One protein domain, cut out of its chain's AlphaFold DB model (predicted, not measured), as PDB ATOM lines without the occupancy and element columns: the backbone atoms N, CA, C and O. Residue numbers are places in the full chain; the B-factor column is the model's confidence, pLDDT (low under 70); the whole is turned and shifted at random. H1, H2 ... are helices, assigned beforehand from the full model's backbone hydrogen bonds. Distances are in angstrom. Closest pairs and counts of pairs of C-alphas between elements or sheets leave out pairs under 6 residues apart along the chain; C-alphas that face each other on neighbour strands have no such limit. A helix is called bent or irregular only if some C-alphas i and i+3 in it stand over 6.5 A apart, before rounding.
ATOM      1  N   TRP A   3     -40.436 -32.035  45.704       93.31
ATOM      2  CA  TRP A   3     -40.012 -30.693  46.092       93.31
ATOM      3  C   TRP A   3     -40.957 -30.022  47.090       93.31
ATOM      4  O   TRP A   3     -40.500 -29.286  47.954       93.31
ATOM      5  N   LEU A   4     -42.270 -30.254  47.011       92.56
ATOM      6  CA  LEU A   4     -43.214 -29.617  47.935       92.56
ATOM      7  C   LEU A   4     -43.004 -30.105  49.373       92.56
ATOM      8  O   LEU A   4     -43.002 -29.286  50.291       92.56
ATOM      9  N   ASP A   5     -42.720 -31.395  49.530       94.69
ATOM     10  CA  ASP A   5     -42.576 -32.076  50.817       94.69
ATOM     11  C   ASP A   5     -41.133 -32.070  51.357       94.69
ATOM     12  O   ASP A   5     -40.906 -32.418  52.515       94.69
ATOM     13  N   LEU A   6     -40.151 -31.647  50.550       95.44
ATOM     14  CA  LEU A   6     -38.758 -31.532  50.981       95.44
ATOM     15  C   LEU A   6     -38.589 -30.434  52.047       95.44
ATOM     16  O   LEU A   6     -39.157 -29.341  51.936       95.44
ATOM     17  N   ASP A   7     -37.773 -30.707  53.063       94.06
ATOM     18  CA  ASP A   7     -37.462 -29.748  54.120       94.06
ATOM     19  C   ASP A   7     -36.704 -28.514  53.594       94.06
ATOM     20  O   ASP A   7     -36.083 -28.528  52.527       94.06
ATOM     21  N   LEU A   8     -36.772 -27.416  54.354       93.25
ATOM     22  CA  LEU A   8     -36.180 -26.142  53.946       93.25
ATOM     23  C   LEU A   8     -34.652 -26.215  53.811       93.25
ATOM     24  O   LEU A   8     -34.124 -25.669  52.851       93.25
ATOM     25  N   ALA A   9     -33.955 -26.920  54.704       94.25
ATOM     26  CA  ALA A   9     -32.495 -26.981  54.678       94.25
ATOM     27  C   ALA A   9     -31.990 -27.733  53.438       94.25
ATOM     28  O   ALA A   9     -31.058 -27.289  52.769       94.25
ATOM     29  N   SER A  10     -32.645 -28.838  53.076       95.44
ATOM     30  CA  SER A  10     -32.352 -29.557  51.835       95.44
ATOM     31  C   SER A  10     -32.666 -28.708  50.598       95.44
ATOM     32  O   SER A  10     -31.906 -28.739  49.631       95.44
ATOM     33  N   LYS A  11     -33.756 -27.924  50.620       95.12
ATOM     34  CA  LYS A  11     -34.081 -26.980  49.538       95.12
ATOM     35  C   LYS A  11     -33.005 -25.907  49.391       95.12
ATOM     36  O   LYS A  11     -32.519 -25.711  48.287       95.12
ATOM     37  N   GLU A  12     -32.632 -25.226  50.471       94.69
ATOM     38  CA  GLU A  12     -31.589 -24.190  50.476       94.69
ATOM     39  C   GLU A  12     -30.262 -24.737  49.950       94.69
ATOM     40  O   GLU A  12     -29.700 -24.179  49.012       94.69
ATOM     41  N   TRP A  13     -29.833 -25.903  50.443       95.56
ATOM     42  CA  TRP A  13     -28.610 -26.541  49.965       95.56
ATOM     43  C   TRP A  13     -28.639 -26.809  48.453       95.56
ATOM     44  O   TRP A  13     -27.665 -26.521  47.759       95.56
ATOM     45  N   LEU A  14     -29.756 -27.331  47.924       95.25
ATOM     46  CA  LEU A  14     -29.912 -27.599  46.487       95.25
ATOM     47  C   LEU A  14     -29.839 -26.322  45.642       95.25
ATOM     48  O   LEU A  14     -29.298 -26.357  44.538       95.25
ATOM     49  N   ARG A  15     -30.359 -25.203  46.156       94.44
ATOM     50  CA  ARG A  15     -30.298 -23.901  45.479       94.44
ATOM     51  C   ARG A  15     -28.893 -23.304  45.489       94.44
ATOM     52  O   ARG A  15     -28.478 -22.716  44.499       94.44
ATOM     53  N   GLU A  16     -28.150 -23.476  46.577       94.25
ATOM     54  CA  GLU A  16     -26.768 -22.995  46.691       94.25
ATOM     55  C   GLU A  16     -25.770 -23.851  45.893       94.25
ATOM     56  O   GLU A  16     -24.714 -23.367  45.493       94.25
ATOM     57  N   ASN A  17     -26.104 -25.122  45.640       95.19
ATOM     58  CA  ASN A  17     -25.234 -26.113  44.996       95.19
ATOM     59  C   ASN A  17     -25.837 -26.633  43.678       95.19
ATOM     60  O   ASN A  17     -25.787 -27.835  43.389       95.19
ATOM     61  N   LEU A  18     -26.422 -25.731  42.883       94.31
ATOM     62  CA  LEU A  18     -27.008 -26.061  41.583       94.31
ATOM     63  C   LEU A  18     -26.028 -26.850  40.709       94.31
ATOM     64  O   LEU A  18     -24.845 -26.520  40.611       94.31
ATOM     65  N   ARG A  19     -26.547 -27.885  40.037       93.94
ATOM     66  CA  ARG A  19     -25.797 -28.748  39.105       93.94
ATOM     67  C   ARG A  19     -24.622 -29.500  39.744       93.94
ATOM     68  O   ARG A  19     -23.737 -29.971  39.029       93.94
ATOM     69  N   THR A  20     -24.601 -29.646  41.069       94.44
ATOM     70  CA  THR A  20     -23.622 -30.519  41.725       94.44
ATOM     71  C   THR A  20     -23.735 -31.954  41.212       94.44
ATOM     72  O   THR A  20     -24.822 -32.482  40.966       94.44
ATOM     73  N   ILE A  21     -22.583 -32.602  41.075       88.94
ATOM     74  CA  ILE A  21     -22.482 -33.992  40.624       88.94
ATOM     75  C   ILE A  21     -22.839 -34.949  41.768       88.94
ATOM     76  O   ILE A  21     -23.361 -36.039  41.535       88.94
ATOM     77  N   GLU A  22     -22.581 -34.543  43.014       91.62
ATOM     78  CA  GLU A  22     -22.797 -35.376  44.190       91.62
ATOM     79  C   GLU A  22     -23.674 -34.674  45.226       91.62
ATOM     80  O   GLU A  22     -23.404 -33.553  45.661       91.62
ATOM     81  N   LEU A  23     -24.726 -35.381  45.641       94.25
ATOM     82  CA  LEU A  23     -25.590 -34.966  46.735       94.25
ATOM     83  C   LEU A  23     -25.085 -35.548  48.067       94.25
ATOM     84  O   LEU A  23     -24.836 -36.762  48.137       94.25
ATOM     85  N   PRO A  24     -25.007 -34.739  49.136       95.25
ATOM     86  CA  PRO A  24     -24.808 -35.220  50.493       95.25
ATOM     87  C   PRO A  24     -25.866 -36.255  50.874       95.25
ATOM     88  O   PRO A  24     -27.014 -36.183  50.426       95.25
ATOM     89  N   GLU A  25     -25.510 -37.201  51.743       94.94
ATOM     90  CA  GLU A  25     -26.441 -38.243  52.199       94.94
ATOM     91  C   GLU A  25     -27.701 -37.667  52.853       94.94
ATOM     92  O   GLU A  25     -28.788 -38.204  52.663       94.94
ATOM     93  N   THR A  26     -27.574 -36.548  53.567       94.00
ATOM     94  CA  THR A  26     -28.699 -35.849  54.200       94.00
ATOM     95  C   THR A  26     -29.710 -35.346  53.171       94.00
ATOM     96  O   THR A  26     -30.903 -35.594  53.317       94.00
ATOM     97  N   VAL A  27     -29.235 -34.733  52.084       95.75
ATOM     98  CA  VAL A  27     -30.076 -34.234  50.985       95.75
ATOM     99  C   VAL A  27     -30.696 -35.398  50.212       95.75
ATOM    100  O   VAL A  27     -31.898 -35.394  49.951       95.75
ATOM    101  N   LYS A  28     -29.915 -36.448  49.912       95.50
ATOM    102  CA  LYS A  28     -30.429 -37.686  49.292       95.50
ATOM    103  C   LYS A  28     -31.548 -38.302  50.130       95.50
ATOM    104  O   LYS A  28     -32.559 -38.740  49.581       95.50
ATOM    105  N   ARG A  29     -31.370 -38.335  51.454       94.94
ATOM    106  CA  ARG A  29     -32.356 -38.875  52.386       94.94
ATOM    107  C   ARG A  29     -33.622 -38.026  52.419       94.94
ATOM    108  O   ARG A  29     -34.699 -38.595  52.295       94.94
ATOM    109  N   GLY A  30     -33.490 -36.701  52.498       94.75
ATOM    110  CA  GLY A  30     -34.624 -35.777  52.438       94.75
ATOM    111  C   GLY A  30     -35.437 -35.938  51.151       94.75
ATOM    112  O   GLY A  30     -36.659 -36.049  51.204       94.75
ATOM    113  N   ILE A  31     -34.767 -36.049  49.997       95.00
ATOM    114  CA  ILE A  31     -35.440 -36.288  48.712       95.00
ATOM    115  C   ILE A  31     -36.169 -37.638  48.722       95.00
ATOM    116  O   ILE A  31     -37.322 -37.704  48.300       95.00
ATOM    117  N   PHE A  32     -35.535 -38.702  49.224       94.75
ATOM    118  CA  PHE A  32     -36.153 -40.029  49.307       94.75
ATOM    119  C   PHE A  32     -37.379 -40.049  50.230       94.75
ATOM    120  O   PHE A  32     -38.422 -40.582  49.856       94.75
ATOM    121  N   ASP A  33     -37.273 -39.443  51.413       94.75
ATOM    122  CA  ASP A  33     -38.367 -39.366  52.385       94.75
ATOM    123  C   ASP A  33     -39.541 -38.515  51.849       94.75
ATOM    124  O   ASP A  33     -40.699 -38.816  52.137       94.75
ATOM    125  N   ALA A  34     -39.266 -37.531  50.985       95.00
ATOM    126  CA  ALA A  34     -40.264 -36.760  50.235       95.00
ATOM    127  C   ALA A  34     -40.815 -37.482  48.978       95.00
ATOM    128  O   ALA A  34     -41.582 -36.908  48.200       95.00
ATOM    129  N   GLY A  35     -40.426 -38.740  48.742       93.75
ATOM    130  CA  GLY A  35     -40.897 -39.555  47.616       93.75
ATOM    131  C   GLY A  35     -40.202 -39.276  46.278       93.75
ATOM    132  O   GLY A  35     -40.737 -39.622  45.223       93.75
ATOM    133  N   GLY A  36     -39.039 -38.625  46.299       90.38
ATOM    134  CA  GLY A  36     -38.167 -38.425  45.145       90.38
ATOM    135  C   GLY A  36     -37.128 -39.538  44.978       90.38
ATOM    136  O   GLY A  36     -36.984 -40.431  45.814       90.38
ATOM    137  N   ALA A  37     -36.379 -39.483  43.879       85.38
ATOM    138  CA  ALA A  37     -35.244 -40.371  43.654       85.38
ATOM    139  C   ALA A  37     -33.986 -39.821  44.346       85.38
ATOM    140  O   ALA A  37     -33.770 -38.616  44.378       85.38
ATOM    141  N   GLY A  38     -33.098 -40.690  44.838       77.69
ATOM    142  CA  GLY A  38     -31.819 -40.288  45.457       77.69
ATOM    143  C   GLY A  38     -30.784 -39.679  44.490       77.69
ATOM    144  O   GLY A  38     -29.615 -39.547  44.846       77.69
ATOM    145  N   SER A  39     -31.201 -39.349  43.267       86.75
ATOM    146  CA  SER A  39     -30.424 -38.708  42.209       86.75
ATOM    147  C   SER A  39     -31.326 -37.736  41.455       86.75
ATOM    148  O   SER A  39     -32.483 -38.067  41.195       86.75
ATOM    149  N   LEU A  40     -30.782 -36.588  41.060       92.69
ATOM    150  CA  LEU A  40     -31.498 -35.568  40.299       92.69
ATOM    151  C   LEU A  40     -31.122 -35.647  38.822       92.69
ATOM    152  O   LEU A  40     -29.951 -35.813  38.478       92.69
ATOM    153  N   THR A  41     -32.126 -35.550  37.962       93.06
ATOM    154  CA  THR A  41     -31.960 -35.427  36.512       93.06
ATOM    155  C   THR A  41     -31.712 -33.972  36.119       93.06
ATOM    156  O   THR A  41     -31.931 -33.060  36.917       93.06
ATOM    157  N   ASP A  42     -31.318 -33.730  34.867       94.44
ATOM    158  CA  ASP A  42     -31.198 -32.363  34.343       94.44
ATOM    159  C   ASP A  42     -32.518 -31.589  34.465       94.44
ATOM    160  O   ASP A  42     -32.505 -30.421  34.836       94.44
ATOM    161  N   ALA A  43     -33.658 -32.260  34.263       93.44
ATOM    162  CA  ALA A  43     -34.979 -31.653  34.407       93.44
ATOM    163  C   ALA A  43     -35.317 -31.297  35.866       93.44
ATOM    164  O   ALA A  43     -35.978 -30.290  36.116       93.44
ATOM    165  N   ASP A  44     -34.865 -32.100  36.835       94.44
ATOM    166  CA  ASP A  44     -35.014 -31.753  38.250       94.44
ATOM    167  C   ASP A  44     -34.186 -30.509  38.585       94.44
ATOM    168  O   ASP A  44     -34.664 -29.614  39.278       94.44
ATOM    169  N   TRP A  45     -32.962 -30.426  38.060       94.94
ATOM    170  CA  TRP A  45     -32.105 -29.260  38.241       94.94
ATOM    171  C   TRP A  45     -32.659 -28.001  37.577       94.94
ATOM    172  O   TRP A  45     -32.655 -26.953  38.218       94.94
ATOM    173  N   ASP A  46     -33.176 -28.104  36.350       95.12
ATOM    174  CA  ASP A  46     -33.858 -27.001  35.662       95.12
ATOM    175  C   ASP A  46     -35.023 -26.487  36.516       95.12
ATOM    176  O   ASP A  46     -35.184 -25.286  36.718       95.12
ATOM    177  N   PHE A  47     -35.817 -27.397  37.086       93.50
ATOM    178  CA  PHE A  47     -36.901 -27.020  37.982       93.50
ATOM    179  C   PHE A  47     -36.382 -26.307  39.240       93.50
ATOM    180  O   PHE A  47     -36.877 -25.227  39.554       93.50
ATOM    181  N   ILE A  48     -35.379 -26.852  39.939       93.75
ATOM    182  CA  ILE A  48     -34.800 -26.239  41.151       93.75
ATOM    183  C   ILE A  48     -34.271 -24.832  40.854       93.75
ATOM    184  O   ILE A  48     -34.533 -23.921  41.633       93.75
ATOM    185  N   GLU A  49     -33.589 -24.645  39.723       93.69
ATOM    186  CA  GLU A  49     -33.076 -23.350  39.268       93.69
ATOM    187  C   GLU A  49     -34.207 -22.324  39.119       93.69
ATOM    188  O   GLU A  49     -34.133 -21.260  39.733       93.69
ATOM    189  N   THR A  50     -35.322 -22.688  38.464       91.06
ATOM    190  CA  THR A  50     -36.486 -21.783  38.392       91.06
ATOM    191  C   THR A  50     -37.032 -21.439  39.774       91.06
ATOM    192  O   THR A  50     -37.466 -20.321  39.999       91.06
ATOM    193  N   GLN A  51     -37.010 -22.377  40.730       86.31
ATOM    194  CA  GLN A  51     -37.490 -22.142  42.096       86.31
ATOM    195  C   GLN A  51     -36.499 -21.361  42.970       86.31
ATOM    196  O   GLN A  51     -36.858 -21.012  44.099       86.31
ATOM    197  N   SER A  52     -35.262 -21.142  42.518       79.31
ATOM    198  CA  SER A  52     -34.282 -20.261  43.166       79.31
ATOM    199  C   SER A  52     -34.492 -18.808  42.764       79.31
ATOM    200  O   SER A  52     -34.380 -17.929  43.607       79.31
ATOM    201  N   GLU A  53     -34.867 -18.556  41.508       72.62
ATOM    202  CA  GLU A  53     -35.081 -17.203  40.972       72.62
ATOM    203  C   GLU A  53     -36.259 -16.451  41.624       72.62
ATOM    204  O   GLU A  53     -36.387 -15.241  41.456       72.62
ATOM    205  N   PHE A  54     -37.117 -17.147  42.380       61.12
ATOM    206  CA  PHE A  54     -38.269 -16.564  43.087       61.12
ATOM    207  C   PHE A  54     -38.086 -16.451  44.609       61.12
ATOM    208  O   PHE A  54     -39.040 -16.091  45.300       61.12
TER     209      PHE A  54
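Overview. This is residues 3 to 54 of the 56 residues of an uncharacterized protein of Arthrobacter sp. ok909 (UniProt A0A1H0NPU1). Three short helices stand in a loose U: H1 makes its base, while H2 and H3 make its two sides, each touching H1 but standing apart from each other. The link of residues 34 to 41 runs from H2 across to H3 on the side away from H1, and residues 3 to 7 lead into H1. The printed part has 52 residues with three named helices, in the order H1, H2, H3 along the chain, and no named strand; the class is all helix, and 29 of the 52 residues are in named helices. The whole is compact, with a radius of gyration of the C-alphas of 9.8 A, and it is rounded, with spans of 25 by 21 by 17 A.

Arrangement. The printed part begins at Trp 3, and residues 3 to 7 come before the first named helix, H1, residues 8 to 16. After it a short link of 8 residues leads to H2, residues 25 to 33. H1 and H2 touch, with 4 pairs of C-alphas within 8 A. Their closest C-alphas are those of Ser 10 and Val 27, 5.3 A apart. Their lines stand at a steep tilt of 59 degrees, and the two helices run opposite ways. Their centres are 11.4 A apart. A second short link, again of 8 residues, leads from H2 to H3, residues 42 to 52. H3 is apart from H2, although the two follow each other in the chain. H3 touches H1, with 4 pairs of C-alphas within 8 A. The closest C-alphas of these two helices are those of Arg 15 and Ser 52, at 5.9 A. The lines of H1 and H3 are about perpendicular, at 76 degrees, and their centres are 11.9 A apart. In H1, H2 and H3, every pair of backbone O of residue i and N of residue i+4 is within hydrogen-bond range.

Along the chain. Residues 3 to 5 are also helix, in a run too short to bear a name, and C-alpha 3 is at (-40.012, -30.693, 46.092). H1 runs from Leu 8, with its C-alpha at (-36.180, -26.142, 53.946), to Glu 16, and measures 12.3 A from first to last C-alpha. Residues 17 to 24 follow, and C-alpha 21 in this link is at (-22.482, -33.992, 40.624). H2 runs from Glu 25 to Asp 33 and measures 12.0 A. Residues 34 to 41 then lead to H3, the longest helix by residues with 11, which runs from Asp 42 to Ser 52 over 15.3 A. Its last C-alpha, that of Ser 52, is at (-34.282, -20.261, 43.166). Residues 53 and 54 follow H3. No helix is bent or irregular.

Size, cuts and confidence. The two C-alphas farthest apart are those of Glu 25, the first residue of H2, and Phe 54, the last printed residue, at 26.3 A. The first and last printed C-alphas, those of Trp 3 and Phe 54, are 14.5 A apart. The printed part is one domain and runs from residue 3 to residue 54 without a cut, in a full chain of 56 residues. Both links between the named helices are short, and neither is tight. The mean pLDDT of the printed part is 92.0; it is 95 for H1, 95 for H2 and 92 for H3. One printed residue, Phe 54, is under 70.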